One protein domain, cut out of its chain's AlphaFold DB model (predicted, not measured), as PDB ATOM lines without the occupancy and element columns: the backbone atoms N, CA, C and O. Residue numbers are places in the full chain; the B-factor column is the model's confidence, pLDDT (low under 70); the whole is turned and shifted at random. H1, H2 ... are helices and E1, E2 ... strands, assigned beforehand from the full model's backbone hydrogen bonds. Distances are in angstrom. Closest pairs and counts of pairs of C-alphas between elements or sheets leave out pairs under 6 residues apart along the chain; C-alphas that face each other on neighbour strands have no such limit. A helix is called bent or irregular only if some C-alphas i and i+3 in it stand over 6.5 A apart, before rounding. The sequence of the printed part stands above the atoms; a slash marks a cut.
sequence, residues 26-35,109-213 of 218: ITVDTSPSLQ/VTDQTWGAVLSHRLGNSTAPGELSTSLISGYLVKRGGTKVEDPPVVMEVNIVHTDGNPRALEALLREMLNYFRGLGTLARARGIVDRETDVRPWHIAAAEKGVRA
ATOM      1  N   ILE A  26      -2.252  16.763 -20.069       94.44
ATOM      2  CA  ILE A  26      -3.015  17.702 -20.885       94.44
ATOM      3  C   ILE A  26      -4.483  17.591 -20.492       94.44
ATOM      4  O   ILE A  26      -5.040  16.495 -20.468       94.44
ATOM      5  N   THR A  27      -5.122  18.725 -20.232       93.62
ATOM      6  CA  THR A  27      -6.573  18.815 -20.057       93.62
ATOM      7  C   THR A  27      -7.200  19.421 -21.301       93.62
ATOM      8  O   THR A  27      -6.639  20.354 -21.883       93.62
ATOM      9  N   VAL A  28      -8.364  18.912 -21.690       93.94
ATOM     10  CA  VAL A  28      -9.105  19.375 -22.864       93.94
ATOM     11  C   VAL A  28     -10.508  19.778 -22.447       93.94
ATOM     12  O   VAL A  28     -11.168  19.021 -21.737       93.94
ATOM     13  N   ASP A  29     -10.957  20.940 -22.914       92.56
ATOM     14  CA  ASP A  29     -12.335  21.402 -22.759       92.56
ATOM     15  C   ASP A  29     -12.992  21.512 -24.141       92.56
ATOM     16  O   ASP A  29     -12.511  22.211 -25.040       92.56
ATOM     17  N   THR A  30     -14.076  20.760 -24.326       92.94
ATOM     18  CA  THR A  30     -14.850  20.686 -25.574       92.94
ATOM     19  C   THR A  30     -15.982  21.714 -25.624       92.94
ATOM     20  O   THR A  30     -16.641  21.851 -26.654       92.94
ATOM     21  N   SER A  31     -16.178  22.468 -24.543       89.19
ATOM     22  CA  SER A  31     -17.136  23.563 -24.406       89.19
ATOM     23  C   SER A  31     -16.495  24.754 -23.676       89.19
ATOM     24  O   SER A  31     -16.979  25.152 -22.615       89.19
ATOM     25  N   PRO A  32     -15.405  25.327 -24.222       88.25
ATOM     26  CA  PRO A  32     -14.627  26.327 -23.510       88.25
ATOM     27  C   PRO A  32     -15.408  27.617 -23.265       88.25
ATOM     28  O   PRO A  32     -16.246  28.041 -24.065       88.25
ATOM     29  N   SER A  33     -15.080  28.279 -22.153       80.88
ATOM     30  CA  SER A  33     -15.727  29.529 -21.727       80.88
ATOM     31  C   SER A  33     -15.433  30.699 -22.674       80.88
ATOM     32  O   SER A  33     -16.268  31.587 -22.855       80.88
ATOM     33  N   LEU A  34     -14.239  30.716 -23.275       82.56
ATOM     34  CA  LEU A  34     -13.850  31.731 -24.245       82.56
ATOM     35  C   LEU A  34     -14.458  31.401 -25.611       82.56
ATOM     36  O   LEU A  34     -14.076  30.428 -26.262       82.56
ATOM     37  N   GLN A  35     -15.374  32.251 -26.065       83.81
ATOM     38  CA  GLN A  35     -16.008  32.113 -27.371       83.81
ATOM     39  C   GLN A  35     -15.373  33.057 -28.392       83.81
ATOM     40  O   GLN A  35     -15.186  34.248 -28.138       83.81
ATOM     41  N   VAL A 109     -13.270  23.840 -47.405       84.38
ATOM     42  CA  VAL A 109     -13.230  24.942 -46.440       84.38
ATOM     43  C   VAL A 109     -13.718  24.530 -45.051       84.38
ATOM     44  O   VAL A 109     -13.281  25.127 -44.069       84.38
ATOM     45  N   THR A 110     -14.572  23.509 -44.943       84.69
ATOM     46  CA  THR A 110     -15.064  22.987 -43.658       84.69
ATOM     47  C   THR A 110     -14.017  22.153 -42.916       84.69
ATOM     48  O   THR A 110     -14.086  22.027 -41.696       84.69
ATOM     49  N   ASP A 111     -12.986  21.654 -43.605       85.06
ATOM     50  CA  ASP A 111     -11.872  20.918 -42.991       85.06
ATOM     51  C   ASP A 111     -10.722  21.832 -42.526       85.06
ATOM     52  O   ASP A 111      -9.716  21.368 -41.973       85.06
ATOM     53  N   GLN A 112     -10.864  23.151 -42.688       89.88
ATOM     54  CA  GLN A 112      -9.874  24.110 -42.210       89.88
ATOM     55  C   GLN A 112      -9.875  24.178 -40.679       89.88
ATOM     56  O   GLN A 112     -10.878  24.487 -40.035       89.88
ATOM     57  N   THR A 113      -8.717  23.870 -40.092       93.38
ATOM     58  CA  THR A 113      -8.481  23.899 -38.647       93.38
ATOM     59  C   THR A 113      -7.169  24.620 -38.359       93.38
ATOM     60  O   THR A 113      -6.139  24.319 -38.968       93.38
ATOM     61  N   TRP A 114      -7.204  25.540 -37.407       94.31
ATOM     62  CA  TRP A 114      -6.081  26.329 -36.925       94.31
ATOM     63  C   TRP A 114      -5.748  25.943 -35.485       94.31
ATOM     64  O   TRP A 114      -6.629  25.591 -34.704       94.31
ATOM     65  N   GLY A 115      -4.465  26.022 -35.140       95.44
ATOM     66  CA  GLY A 115      -4.001  25.963 -33.758       95.44
ATOM     67  C   GLY A 115      -3.643  27.367 -33.291       95.44
ATOM     68  O   GLY A 115      -2.859  28.046 -33.956       95.44
ATOM     69  N   ALA A 116      -4.200  27.793 -32.164       95.19
ATOM     70  CA  ALA A 116      -3.846  29.040 -31.501       95.19
ATOM     71  C   ALA A 116      -3.136  28.725 -30.183       95.19
ATOM     72  O   ALA A 116      -3.599  27.885 -29.416       95.19
ATOM     73  N   VAL A 117      -2.024  29.405 -29.918       95.75
ATOM     74  CA  VAL A 117      -1.336  29.354 -28.623       95.75
ATOM     75  C   VAL A 117      -1.524  30.703 -27.949       95.75
ATOM     76  O   VAL A 117      -1.309  31.742 -28.572       95.75
ATOM     77  N   LEU A 118      -1.970  30.687 -26.697       92.56
ATOM     78  CA  LEU A 118      -2.239  31.900 -25.945       92.56
ATOM     79  C   LEU A 118      -0.978  32.406 -25.249       92.56
ATOM     80  O   LEU A 118      -0.184  31.637 -24.712       92.56
ATOM     81  N   SER A 119      -0.841  33.729 -25.187       88.81
ATOM     82  CA  SER A 119       0.209  34.393 -24.400       88.81
ATOM     83  C   SER A 119      -0.057  34.351 -22.891       88.81
ATOM     84  O   SER A 119       0.826  34.668 -22.097       88.81
ATOM     85  N   HIS A 120      -1.273  33.972 -22.489       85.31
ATOM     86  CA  HIS A 120      -1.705  33.895 -21.099       85.31
ATOM     87  C   HIS A 120      -2.216  32.494 -20.773       85.31
ATOM     88  O   HIS A 120      -2.713  31.775 -21.639       85.31
ATOM     89  N   ARG A 121      -2.095  32.126 -19.499       84.69
ATOM     90  CA  ARG A 121      -2.595  30.863 -18.956       84.69
ATOM     91  C   ARG A 121      -4.054  31.044 -18.574       84.69
ATOM     92  O   ARG A 121      -4.382  32.002 -17.875       84.69
ATOM     93  N   LEU A 122      -4.902  30.129 -19.016       82.00
ATOM     94  CA  LEU A 122      -6.290  30.079 -18.588       82.00
ATOM     95  C   LEU A 122      -6.403  29.280 -17.285       82.00
ATOM     96  O   LEU A 122      -5.633  28.347 -17.029       82.00
ATOM     97  N   GLY A 123      -7.343  29.692 -16.436       73.56
ATOM     98  CA  GLY A 123      -7.750  28.894 -15.285       73.56
ATOM     99  C   GLY A 123      -8.644  27.761 -15.770       73.56
ATOM    100  O   GLY A 123      -9.605  28.017 -16.485       73.56
ATOM    101  N   ASN A 124      -8.339  26.526 -15.380       68.06
ATOM    102  CA  ASN A 124      -9.134  25.343 -15.735       68.06
ATOM    103  C   ASN A 124     -10.006  24.860 -14.562       68.06
ATOM    104  O   ASN A 124     -10.324  23.676 -14.470       68.06
ATOM    105  N   SER A 125     -10.349  25.776 -13.653       67.12
ATOM    106  CA  SER A 125     -11.126  25.469 -12.457       67.12
ATOM    107  C   SER A 125     -12.617  25.449 -12.766       67.12
ATOM    108  O   SER A 125     -13.164  26.394 -13.334       67.12
ATOM    109  N   THR A 126     -13.274  24.372 -12.356       64.19
ATOM    110  CA  THR A 126     -14.728  24.199 -12.435       64.19
ATOM    111  C   THR A 126     -15.429  24.589 -11.127       64.19
ATOM    112  O   THR A 126     -16.659  24.623 -11.089       64.19
ATOM    113  N   ALA A 127     -14.670  24.918 -10.069       63.12
ATOM    114  CA  ALA A 127     -15.177  25.214  -8.732       63.12
ATOM    115  C   ALA A 127     -14.821  26.648  -8.274       63.12
ATOM    116  O   ALA A 127     -13.661  27.066  -8.348       63.12
ATOM    117  N   PRO A 128     -15.784  27.426  -7.741       58.31
ATOM    118  CA  PRO A 128     -15.496  28.741  -7.173       58.31
ATOM    119  C   PRO A 128     -14.494  28.643  -6.010       58.31
ATOM    120  O   PRO A 128     -14.776  28.007  -4.999       58.31
ATOM    121  N   GLY A 129     -13.341  29.307  -6.135       63.28
ATOM    122  CA  GLY A 129     -12.318  29.387  -5.082       63.28
ATOM    123  C   GLY A 129     -11.139  28.421  -5.233       63.28
ATOM    124  O   GLY A 129     -10.161  28.558  -4.501       63.28
ATOM    125  N   GLU A 130     -11.183  27.506  -6.200       63.91
ATOM    126  CA  GLU A 130     -10.059  26.626  -6.518       63.91
ATOM    127  C   GLU A 130      -9.232  27.218  -7.666       63.91
ATOM    128  O   GLU A 130      -9.767  27.551  -8.725       63.91
ATOM    129  N   LEU A 131      -7.926  27.396  -7.448       62.59
ATOM    130  CA  LEU A 131      -6.990  27.857  -8.472       62.59
ATOM    131  C   LEU A 131      -6.263  26.646  -9.057       62.59
ATOM    132  O   LEU A 131      -5.229  26.223  -8.549       62.59
ATOM    133  N   SER A 132      -6.779  26.109 -10.154       66.38
ATOM    134  CA  SER A 132      -6.025  25.197 -11.007       66.38
ATOM    135  C   SER A 132      -5.505  26.005 -12.201       66.38
ATOM    136  O   SER A 132      -6.266  26.567 -12.996       66.38
ATOM    137  N   THR A 133      -4.185  26.186 -12.270       70.25
ATOM    138  CA  THR A 133      -3.553  26.996 -13.322       70.25
ATOM    139  C   THR A 133      -2.840  26.100 -14.316       70.25
ATOM    140  O   THR A 133      -1.971  25.318 -13.932       70.25
ATOM    141  N   SER A 134      -3.146  26.258 -15.600       88.81
ATOM    142  CA  SER A 134      -2.380  25.623 -16.669       88.81
ATOM    143  C   SER A 134      -0.959  26.206 -16.774       88.81
ATOM    144  O   SER A 134      -0.714  27.371 -16.454       88.81
ATOM    145  N   LEU A 135      -0.004  25.405 -17.254       92.25
ATOM    146  CA  LEU A 135       1.337  25.854 -17.637       92.25
ATOM    147  C   LEU A 135       1.318  26.673 -18.935       92.25
ATOM    148  O   LEU A 135       2.056  27.654 -19.048       92.25
ATOM    149  N   ILE A 136       0.485  26.273 -19.899       94.38
ATOM    150  CA  ILE A 136       0.272  26.953 -21.178       94.38
ATOM    151  C   ILE A 136      -1.062  26.510 -21.796       94.38
ATOM    152  O   ILE A 136      -1.404  25.324 -21.765       94.38
ATOM    153  N   SER A 137      -1.775  27.467 -22.391       94.38
ATOM    154  CA  SER A 137      -3.107  27.277 -22.963       94.38
ATOM    155  C   SER A 137      -3.113  27.488 -24.472       94.38
ATOM    156  O   SER A 137      -2.412  28.353 -25.006       94.38
ATOM    157  N   GLY A 138      -3.937  26.718 -25.171       95.12
ATOM    158  CA  GLY A 138      -4.140  26.842 -26.605       95.12
ATOM    159  C   GLY A 138      -5.509  26.345 -27.041       95.12
ATOM    160  O   GLY A 138      -6.260  25.772 -26.260       95.12
ATOM    161  N   TYR A 139      -5.829  26.579 -28.306       95.81
ATOM    162  CA  TYR A 139      -7.103  26.209 -28.905       95.81
ATOM    163  C   TYR A 139      -6.884  25.519 -30.241       95.81
ATOM    164  O   TYR A 139      -6.060  25.949 -31.052       95.81
ATOM    165  N   LEU A 140      -7.691  24.497 -30.499       96.00
ATOM    166  CA  LEU A 140      -8.024  24.103 -31.857       96.00
ATOM    167  C   LEU A 140      -9.286  24.839 -32.278       96.00
ATOM    168  O   LEU A 140     -10.319  24.753 -31.621       96.00
ATOM    169  N   VAL A 141      -9.177  25.566 -33.382       94.88
ATOM    170  CA  VAL A 141     -10.255  26.361 -33.959       94.88
ATOM    171  C   VAL A 141     -10.555  25.783 -35.323       94.88
ATOM    172  O   VAL A 141      -9.669  25.697 -36.167       94.88
ATOM    173  N   LYS A 142     -11.795  25.393 -35.558       93.62
ATOM    174  CA  LYS A 142     -12.258  24.894 -36.844       93.62
ATOM    175  C   LYS A 142     -13.346  25.805 -37.374       93.62
ATOM    176  O   LYS A 142     -14.161  26.333 -36.618       93.62
ATOM    177  N   ARG A 143     -13.360  25.986 -38.689       91.38
ATOM    178  CA  ARG A 143     -14.444  26.701 -39.356       91.38
ATOM    179  C   ARG A 143     -15.770  25.973 -39.096       91.38
ATOM    180  O   ARG A 143     -15.849  24.772 -39.321       91.38
ATOM    181  N   GLY A 144     -16.789  26.689 -38.619       88.56
ATOM    182  CA  GLY A 144     -18.079  26.089 -38.250       88.56
ATOM    183  C   GLY A 144     -19.086  25.939 -39.388       88.56
ATOM    184  O   GLY A 144     -20.201  25.490 -39.149       88.56
ATOM    185  N   GLY A 145     -18.716  26.315 -40.613       87.25
ATOM    186  CA  GLY A 145     -19.572  26.202 -41.788       87.25
ATOM    187  C   GLY A 145     -18.961  26.864 -43.021       87.25
ATOM    188  O   GLY A 145     -17.789  27.249 -43.035       87.25
ATOM    189  N   THR A 146     -19.735  26.960 -44.099       87.19
ATOM    190  CA  THR A 146     -19.256  27.507 -45.383       87.19
ATOM    191  C   THR A 146     -19.280  29.026 -45.424       87.19
ATOM    192  O   THR A 146     -18.566  29.631 -46.228       87.19
ATOM    193  N   LYS A 147     -20.053  29.663 -44.547       87.19
ATOM    194  CA  LYS A 147     -20.180  31.112 -44.500       87.19
ATOM    195  C   LYS A 147     -19.146  31.710 -43.549       87.19
ATOM    196  O   LYS A 147     -18.380  30.989 -42.910       87.19
ATOM    197  N   VAL A 148     -19.013  33.032 -43.553       82.50
ATOM    198  CA  VAL A 148     -18.034  33.733 -42.697       82.50
ATOM    199  C   VAL A 148     -18.648  34.052 -41.335       82.50
ATOM    200  O   VAL A 148     -17.936  34.158 -40.344       82.50
ATOM    201  N   GLU A 149     -19.971  34.167 -41.289       86.12
ATOM    202  CA  GLU A 149     -20.773  34.384 -40.092       86.12
ATOM    203  C   GLU A 149     -20.994  33.121 -39.250       86.12
ATOM    204  O   GLU A 149     -21.499  33.227 -38.133       86.12
ATOM    205  N   ASP A 150     -20.636  31.942 -39.767       88.12
ATOM    206  CA  ASP A 150     -20.819  30.690 -39.039       88.12
ATOM    207  C   ASP A 150     -19.855  30.658 -37.836       88.12
ATOM    208  O   ASP A 150     -18.641  30.832 -38.013       88.12
ATOM    209  N   PRO A 151     -20.358  30.454 -36.602       89.31
ATOM    210  CA  PRO A 151     -19.523  30.470 -35.409       89.31
ATOM    211  C   PRO A 151     -18.485  29.343 -35.472       89.31
ATOM    212  O   PRO A 151     -18.843  28.205 -35.777       89.31
ATOM    213  N   PRO A 152     -17.200  29.616 -35.193       92.31
ATOM    214  CA  PRO A 152     -16.176  28.585 -35.233       92.31
ATOM    215  C   PRO A 152     -16.388  27.549 -34.127       92.31
ATOM    216  O   PRO A 152     -16.782  27.869 -33.006       92.31
ATOM    217  N   VAL A 153     -16.049  26.301 -34.435       92.94
ATOM    218  CA  VAL A 153     -16.006  25.218 -33.452       92.94
ATOM    219  C   VAL A 153     -14.651  25.265 -32.768       92.94
ATOM    220  O   VAL A 153     -13.613  25.246 -33.433       92.94
ATOM    221  N   VAL A 154     -14.652  25.332 -31.442       94.44
ATOM    222  CA  VAL A 154     -13.437  25.501 -30.644       94.44
ATOM    223  C   VAL A 154     -13.282  24.384 -29.626       94.44
ATOM    224  O   VAL A 154     -14.259  23.878 -29.084       94.44
ATOM    225  N   MET A 155     -12.036  24.013 -29.364       95.38
ATOM    226  CA  MET A 155     -11.662  23.105 -28.288       95.38
ATOM    227  C   MET A 155     -10.401  23.640 -27.626       95.38
ATOM    228  O   MET A 155      -9.402  23.889 -28.305       95.38
ATOM    229  N   GLU A 156     -10.451  23.818 -26.315       95.00
ATOM    230  CA  GLU A 156      -9.328  24.297 -25.519       95.00
ATOM    231  C   GLU A 156      -8.434  23.129 -25.114       95.00
ATOM    232  O   GLU A 156      -8.905  22.040 -24.784       95.00
ATOM    233  N   VAL A 157      -7.127  23.359 -25.150       95.12
ATOM    234  CA  VAL A 157      -6.091  22.391 -24.809       95.12
ATOM    235  C   VAL A 157      -5.096  23.077 -23.887       95.12
ATOM    236  O   VAL A 157      -4.452  24.055 -24.264       95.12
ATOM    237  N   ASN A 158      -4.950  22.540 -22.685       94.44
ATOM    238  CA  ASN A 158      -4.120  23.102 -21.630       94.44
ATOM    239  C   ASN A 158      -3.111  22.065 -21.161       94.44
ATOM    240  O   ASN A 158      -3.495  20.959 -20.786       94.44
ATOM    241  N   ILE A 159      -1.832  22.427 -21.109       94.38
ATOM    242  CA  ILE A 159      -0.826  21.590 -20.445       94.38
ATOM    243  C   ILE A 159      -0.865  21.919 -18.955       94.38
ATOM    244  O   ILE A 159      -0.791  23.091 -18.585       94.38
ATOM    245  N   VAL A 160      -0.994  20.908 -18.098       93.31
ATOM    246  CA  VAL A 160      -1.040  21.082 -16.633       93.31
ATOM    247  C   VAL A 160       0.219  20.569 -15.943       93.31
ATOM    248  O   VAL A 160       0.601  21.104 -14.910       93.31
ATOM    249  N   HIS A 161       0.917  19.609 -16.553       93.00
ATOM    250  CA  HIS A 161       2.207  19.105 -16.080       93.00
ATOM    251  C   HIS A 161       3.088  18.707 -17.262       93.00
ATOM    252  O   HIS A 161       2.583  18.222 -18.276       93.00
ATOM    253  N   THR A 162       4.399  18.874 -17.127       93.56
ATOM    254  CA  THR A 162       5.382  18.288 -18.042       93.56
ATOM    255  C   THR A 162       6.712  18.086 -17.322       93.56
ATOM    256  O   THR A 162       7.132  18.950 -16.554       93.56
ATOM    257  N   ASP A 163       7.394  16.978 -17.609       90.19
ATOM    258  CA  ASP A 163       8.769  16.738 -17.142       90.19
ATOM    259  C   ASP A 163       9.818  17.465 -18.011       90.19
ATOM    260  O   ASP A 163      11.019  17.434 -17.732       90.19
ATOM    261  N   GLY A 164       9.376  18.091 -19.106       84.50
ATOM    262  CA  GLY A 164      10.230  18.759 -20.080       84.50
ATOM    263  C   GLY A 164      10.730  20.139 -19.648       84.50
ATOM    264  O   GLY A 164      10.387  20.694 -18.607       84.50
ATOM    265  N   ASN A 165      11.551  20.745 -20.509       87.81
ATOM    266  CA  ASN A 165      12.056  22.097 -20.288       87.81
ATOM    267  C   ASN A 165      10.900  23.122 -20.337       87.81
ATOM    268  O   ASN A 165      10.250  23.235 -21.380       87.81
ATOM    269  N   PRO A 166      10.692  23.955 -19.296       86.19
ATOM    270  CA  PRO A 166       9.624  24.957 -19.286       86.19
ATOM    271  C   PRO A 166       9.745  25.987 -20.420       86.19
ATOM    272  O   PRO A 166       8.746  26.560 -20.846       86.19
ATOM    273  N   ARG A 167      10.951  26.212 -20.961       89.38
ATOM    274  CA  ARG A 167      11.161  27.102 -22.118       89.38
ATOM    275  C   ARG A 167      10.649  26.516 -23.436       89.38
ATOM    276  O   ARG A 167      10.505  27.255 -24.400       89.38
ATOM    277  N   ALA A 168      10.388  25.211 -23.484       93.00
ATOM    278  CA  ALA A 168       9.896  24.511 -24.666       93.00
ATOM    279  C   ALA A 168       8.371  24.300 -24.654       93.00
ATOM    280  O   ALA A 168       7.850  23.673 -25.570       93.00
ATOM    281  N   LEU A 169       7.645  24.832 -23.659       93.75
ATOM    282  CA  LEU A 169       6.192  24.656 -23.518       93.75
ATOM    283  C   LEU A 169       5.402  25.106 -24.753       93.75
ATOM    284  O   LEU A 169       4.469  24.422 -25.161       93.75
ATOM    285  N   GLU A 170       5.782  26.229 -25.364       95.06
ATOM    286  CA  GLU A 170       5.124  26.724 -26.580       95.06
ATOM    287  C   GLU A 170       5.326  25.775 -27.766       95.06
ATOM    288  O   GLU A 170       4.371  25.452 -28.475       95.06
ATOM    289  N   ALA A 171       6.555  25.287 -27.954       95.56
ATOM    290  CA  ALA A 171       6.873  24.326 -29.005       95.56
ATOM    291  C   ALA A 171       6.130  23.000 -28.785       95.56
ATOM    292  O   ALA A 171       5.506  22.492 -29.713       95.56
ATOM    293  N   LEU A 172       6.128  22.504 -27.543       95.56
ATOM    294  CA  LEU A 172       5.410  21.299 -27.143       95.56
ATOM    295  C   LEU A 172       3.907  21.437 -27.403       95.56
ATOM    296  O   LEU A 172       3.315  20.581 -28.050       95.56
ATOM    297  N   LEU A 173       3.281  22.530 -26.959       96.50
ATOM    298  CA  LEU A 173       1.854  22.753 -27.184       96.50
ATOM    299  C   LEU A 173       1.529  22.851 -28.678       96.50
ATOM    300  O   LEU A 173       0.553  22.257 -29.129       96.50
ATOM    301  N   ARG A 174       2.346  23.558 -29.466       97.00
ATOM    302  CA  ARG A 174       2.174  23.635 -30.925       97.00
ATOM    303  C   ARG A 174       2.237  22.251 -31.573       97.00
ATOM    304  O   ARG A 174       1.441  21.966 -32.468       97.00
ATOM    305  N   GLU A 175       3.149  21.399 -31.121       96.50
ATOM    306  CA  GLU A 175       3.254  20.017 -31.582       96.50
ATOM    307  C   GLU A 175       2.010  19.200 -31.198       96.50
ATOM    308  O   GLU A 175       1.405  18.554 -32.056       96.50
ATOM    309  N   MET A 176       1.551  19.307 -29.947       96.56
ATOM    310  CA  MET A 176       0.338  18.631 -29.468       96.56
ATOM    311  C   MET A 176      -0.913  19.064 -30.242       96.56
ATOM    312  O   MET A 176      -1.708  18.219 -30.653       96.56
ATOM    313  N   LEU A 177      -1.072  20.364 -30.516       97.56
ATOM    314  CA  LEU A 177      -2.161  20.883 -31.348       97.56
ATOM    315  C   LEU A 177      -2.096  20.312 -32.773       97.56
ATOM    316  O   LEU A 177      -3.131  19.985 -33.355       97.56
ATOM    317  N   ASN A 178      -0.894  20.140 -33.329       97.06
ATOM    318  CA  ASN A 178      -0.718  19.531 -34.644       97.06
ATOM    319  C   ASN A 178      -1.130  18.048 -34.648       97.06
ATOM    320  O   ASN A 178      -1.867  17.615 -35.538       97.06
ATOM    321  N   TYR A 179      -0.740  17.281 -33.623       97.19
ATOM    322  CA  TYR A 179      -1.195  15.897 -33.466       97.19
ATOM    323  C   TYR A 179      -2.711  15.807 -33.297       97.19
ATOM    324  O   TYR A 179      -3.362  15.004 -33.965       97.19
ATOM    325  N   PHE A 180      -3.301  16.660 -32.459       97.44
ATOM    326  CA  PHE A 180      -4.744  16.676 -32.235       97.44
ATOM    327  C   PHE A 180      -5.515  17.045 -33.502       97.44
ATOM    328  O   PHE A 180      -6.539  16.424 -33.788       97.44
ATOM    329  N   ARG A 181      -4.997  17.964 -34.326       95.81
ATOM    330  CA  ARG A 181      -5.564  18.262 -35.649       95.81
ATOM    331  C   ARG A 181      -5.565  17.028 -36.560       95.81
ATOM    332  O   ARG A 181      -6.582  16.737 -37.197       95.81
ATOM    333  N   GLY A 182      -4.458  16.287 -36.613       95.50
ATOM    334  CA  GLY A 182      -4.373  15.034 -37.372       95.50
ATOM    335  C   GLY A 182      -5.374  13.987 -36.871       95.50
ATOM    336  O   GLY A 182      -6.129  13.407 -37.653       95.50
ATOM    337  N   LEU A 183      -5.462  13.807 -35.551       96.75
ATOM    338  CA  LEU A 183      -6.404  12.883 -34.915       96.75
ATOM    339  C   LEU A 183      -7.872  13.299 -35.088       96.75
ATOM    340  O   LEU A 183      -8.735  12.425 -35.167       96.75
ATOM    341  N   GLY A 184      -8.170  14.597 -35.157       94.94
ATOM    342  CA  GLY A 184      -9.506  15.111 -35.470       94.94
ATOM    343  C   GLY A 184      -9.894  14.836 -36.924       94.94
ATOM    344  O   GLY A 184     -11.022  14.440 -37.206       94.94
ATOM    345  N   THR A 185      -8.936  14.944 -37.847       93.06
ATOM    346  CA  THR A 185      -9.137  14.549 -39.252       93.06
ATOM    347  C   THR A 185      -9.447  13.054 -39.357       93.06
ATOM    348  O   THR A 185     -10.403  12.659 -40.024       93.06
ATOM    349  N   LEU A 186      -8.711  12.217 -38.617       94.88
ATOM    350  CA  LEU A 186      -8.986  10.781 -38.533       94.88
ATOM    351  C   LEU A 186     -10.369  10.487 -37.929       94.88
ATOM    352  O   LEU A 186     -11.060   9.583 -38.398       94.88
ATOM    353  N   ALA A 187     -10.784  11.245 -36.910       95.25
ATOM    354  CA  ALA A 187     -12.099  11.104 -36.290       95.25
ATOM    355  C   ALA A 187     -13.229  11.317 -37.306       95.25
ATOM    356  O   ALA A 187     -14.172  10.524 -37.346       95.25
ATOM    357  N   ARG A 188     -13.106  12.346 -38.155       92.38
ATOM    358  CA  ARG A 188     -14.063  12.647 -39.230       92.38
ATOM    359  C   ARG A 188     -14.052  11.580 -40.316       92.38
ATOM    360  O   ARG A 188     -15.108  11.074 -40.677       92.38
ATOM    361  N   ALA A 189     -12.868  11.171 -40.771       92.38
ATOM    362  CA  ALA A 189     -12.728  10.119 -41.779       92.38
ATOM    363  C   ALA A 189     -13.345   8.781 -41.329       92.38
ATOM    364  O   ALA A 189     -13.852   8.022 -42.149       92.38
ATOM    365  N   ARG A 190     -13.329   8.498 -40.018       93.25
ATOM    366  CA  ARG A 190     -13.939   7.301 -39.418       93.25
ATOM    367  C   ARG A 190     -15.409   7.471 -39.016       93.25
ATOM    368  O   ARG A 190     -15.975   6.536 -38.459       93.25
ATOM    369  N   GLY A 191     -16.017   8.639 -39.234       92.62
ATOM    370  CA  GLY A 191     -17.397   8.916 -38.818       92.62
ATOM    371  C   GLY A 191     -17.609   8.912 -37.298       92.62
ATOM    372  O   GLY A 191     -18.730   8.736 -36.827       92.62
ATOM    373  N   ILE A 192     -16.542   9.085 -36.508       94.44
ATOM    374  CA  ILE A 192     -16.627   9.147 -35.041       94.44
ATOM    375  C   ILE A 192     -17.222  10.483 -34.604       94.44
ATOM    376  O   ILE A 192     -17.907  10.536 -33.587       94.44
ATOM    377  N   VAL A 193     -16.981  11.553 -35.352       94.00
ATOM    378  CA  VAL A 193     -17.474  12.903 -35.065       94.00
ATOM    379  C   VAL A 193     -18.146  13.504 -36.290       94.00
ATOM    380  O   VAL A 193     -17.951  13.015 -37.404       94.00
ATOM    381  N   ASP A 194     -18.923  14.566 -36.078       91.56
ATOM    382  CA  ASP A 194     -19.537  15.299 -37.180       91.56
ATOM    383  C   ASP A 194     -18.474  15.968 -38.064       91.56
ATOM    384  O   ASP A 194     -17.462  16.495 -37.584       91.56
ATOM    385  N   ARG A 195     -18.685  15.925 -39.383       87.75
ATOM    386  CA  ARG A 195     -17.678  16.391 -40.337       87.75
ATOM    387  C   ARG A 195     -17.541  17.905 -40.347       87.75
ATOM    388  O   ARG A 195     -16.436  18.386 -40.569       87.75
ATOM    389  N   GLU A 196     -18.601  18.649 -40.062       85.88
ATOM    390  CA  GLU A 196     -18.621  20.111 -40.159       85.88
ATOM    391  C   GLU A 196     -18.485  20.743 -38.773       85.88
ATOM    392  O   GLU A 196     -17.615  21.581 -38.550       85.88
ATOM    393  N   THR A 197     -19.213  20.222 -37.793       86.44
ATOM    394  CA  THR A 197     -19.425  20.861 -36.489       86.44
ATOM    395  C   THR A 197     -18.561  20.311 -35.350       86.44
ATOM    396  O   THR A 197     -18.783  20.644 -34.189       86.44
ATOM    397  N   ASP A 198     -17.543  19.498 -35.654       92.38
ATOM    398  CA  ASP A 198     -16.675  18.904 -34.632       92.38
ATOM    399  C   ASP A 198     -15.176  19.028 -34.950       92.38
ATOM    400  O   ASP A 198     -14.729  18.854 -36.094       92.38
ATOM    401  N   VAL A 199     -14.390  19.316 -33.910       94.56
ATOM    402  CA  VAL A 199     -12.926  19.465 -33.950       94.56
ATOM    403  C   VAL A 199     -12.206  18.431 -33.074       94.56
ATOM    404  O   VAL A 199     -10.978  18.342 -33.100       94.56
ATOM    405  N   ARG A 200     -12.948  17.617 -32.313       96.00
ATOM    406  CA  ARG A 200     -12.380  16.723 -31.304       96.00
ATOM    407  C   ARG A 200     -11.529  15.610 -31.932       96.00
ATOM    408  O   ARG A 200     -11.963  14.950 -32.882       96.00
ATOM    409  N   PRO A 201     -10.341  15.329 -31.370       96.69
ATOM    410  CA  PRO A 201      -9.588  14.111 -31.633       96.69
ATOM    411  C   PRO A 201     -10.427  12.864 -31.355       96.69
ATOM    412  O   PRO A 201     -11.224  12.836 -30.415       96.69
ATOM    413  N   TRP A 202     -10.201  11.797 -32.123       95.75
ATOM    414  CA  TRP A 202     -11.059  10.609 -32.063       95.75
ATOM    415  C   TRP A 202     -11.162   9.982 -30.665       95.75
ATOM    416  O   TRP A 202     -12.253   9.583 -30.266       95.75
ATOM    417  N   HIS A 203     -10.057   9.924 -29.913       96.56
ATOM    418  CA  HIS A 203     -10.036   9.347 -28.565       96.56
ATOM    419  C   HIS A 203     -10.902  10.153 -27.590       96.56
ATOM    420  O   HIS A 203     -11.625   9.578 -26.783       96.56
ATOM    421  N   ILE A 204     -10.856  11.484 -27.696       96.62
ATOM    422  CA  ILE A 204     -11.608  12.400 -26.831       96.62
ATOM    423  C   ILE A 204     -13.099  12.266 -27.127       96.62
ATOM    424  O   ILE A 204     -13.900  12.072 -26.217       96.62
ATOM    425  N   ALA A 205     -13.465  12.267 -28.410       96.25
ATOM    426  CA  ALA A 205     -14.844  12.041 -28.823       96.25
ATOM    427  C   ALA A 205     -15.373  10.668 -28.377       96.25
ATOM    428  O   ALA A 205     -16.517  10.562 -27.940       96.25
ATOM    429  N   ALA A 206     -14.552   9.617 -28.473       95.88
ATOM    430  CA  ALA A 206     -14.916   8.279 -28.020       95.88
ATOM    431  C   ALA A 206     -15.131   8.228 -26.499       95.88
ATOM    432  O   ALA A 206     -16.147   7.694 -26.055       95.88
ATOM    433  N   ALA A 207     -14.225   8.822 -25.716       96.00
ATOM    434  CA  ALA A 207     -14.342   8.894 -24.263       96.00
ATOM    435  C   ALA A 207     -15.607   9.654 -23.837       96.00
ATOM    436  O   ALA A 207     -16.398   9.143 -23.046       96.00
ATOM    437  N   GLU A 208     -15.859  10.828 -24.420       94.31
ATOM    438  CA  GLU A 208     -17.024  11.649 -24.085       94.31
ATOM    439  C   GLU A 208     -18.344  10.949 -24.445       94.31
ATOM    440  O   GLU A 208     -19.287  10.938 -23.654       94.31
ATOM    441  N   LYS A 209     -18.408  10.296 -25.613       94.62
ATOM    442  CA  LYS A 209     -19.564   9.474 -26.000       94.62
ATOM    443  C   LYS A 209     -19.754   8.275 -25.075       94.62
ATOM    444  O   LYS A 209     -20.892   7.971 -24.730       94.62
ATOM    445  N   GLY A 210     -18.668   7.619 -24.665       95.75
ATOM    446  CA  GLY A 210     -18.700   6.501 -23.725       95.75
ATOM    447  C   GLY A 210     -19.272   6.909 -22.370       95.75
ATOM    448  O   GLY A 210     -20.209   6.277 -21.890       95.75
ATOM    449  N   VAL A 211     -18.786   8.015 -21.800       95.25
ATOM    450  CA  VAL A 211     -19.308   8.562 -20.537       95.25
ATOM    451  C   VAL A 211     -20.783   8.934 -20.667       95.25
ATOM    452  O   VAL A 211     -21.583   8.535 -19.825       95.25
ATOM    453  N   ARG A 212     -21.178   9.634 -21.742       94.06
ATOM    454  CA  ARG A 212     -22.590   9.978 -21.990       94.06
ATOM    455  C   ARG A 212     -23.474   8.733 -22.095       94.06
ATOM    456  O   ARG A 212     -24.555   8.714 -21.521       94.06
ATOM    457  N   ALA A 213     -23.026   7.700 -22.806       95.31
ATOM    458  CA  ALA A 213     -23.777   6.457 -22.951       95.31
ATOM    459  C   ALA A 213     -23.939   5.727 -21.612       95.31
ATOM    460  O   ALA A 213     -25.039   5.295 -21.291       95.31
TER     461      ALA A 213
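This is residues 26 to 35 and 109 to 213 of the 218 residues of the protein "Mediator of RNA polymerase II transcription subunit 13" of Verticillium alfalfae (strain VaMs.102 / ATCC MYA-4576 / FGSC 10136) (UniProt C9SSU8). A strongly twisted sheet of four strands curls round one long helix, H1, which packs on one face of it. The shorter helix H2 makes a corner with residues 183 to 187 of H1, away from the sheet. The 115 printed residues include, in chain order, E1 E2 E3 E4 H1 H2; the antiparallel sheet runs E1 E4 E3 E2. The class is mixed, helices and strands, and the whole is compact, with a radius of gyration of the C-alphas of 14.5 A and spans of 36 by 31 by 28 A.

Inner strands E4, residues 153 to 162, and E3, residues 136 to 142, form a hairpin, with N 157 and O 138 2.8 A apart, within hydrogen-bond range. Edge strand E2, residues 113 to 117, forms a hairpin with E3, with N 116 and O 139 at 2.8 A. E2 E3 E4 is a meander, each strand the antiparallel neighbour of the one before. Edge strand E1, residues 26 to 29, is antiparallel to E4, with N 27 and O 158 at 2.8 A. H1, residues 166 to 189, is on the sheet, giving two layers, a helix on one face; its closest C-alphas to E2 are Leu 177 and Gly 115, 5.9 A. H2, residues 202 to 213, touches H1 with Trp 202 alone, its C-alpha 4.4 A from that of Ala 187, the closest pair. Their steep tilt of 69 degrees, the same way, is only just short of about perpendicular. H2 is not on the sheet. Every O i to N i+4 pair is within hydrogen-bond range in H2, and 18 of 20 in H1.

E1 spans 10.2 A from C-alpha 26 at (-3.015, 17.702, -20.885), E2 13.5 A, E3 20.2 A and E4 27.3 A. H1 spans 35.0 A from C-alpha 166 at (9.624, 24.957, -19.286); it is irregular, with C-alphas 167 and 170 7.5 A apart, and has a kink of 26 degrees near residue 173. H2 spans 16.2 A, ending at C-alpha 213 (-23.777, 6.457, -22.951).

The C-alphas of Lys 147 and Asp 163, the two farthest apart, are 42.3 A apart. Residues 36 to 108 are not printed, and C-alphas 35 and 109 are 20.6 A apart across the cut. The links E2 to E3 and H1 to H2 are long. Residues 124 to 132 of this model have pLDDT under 70.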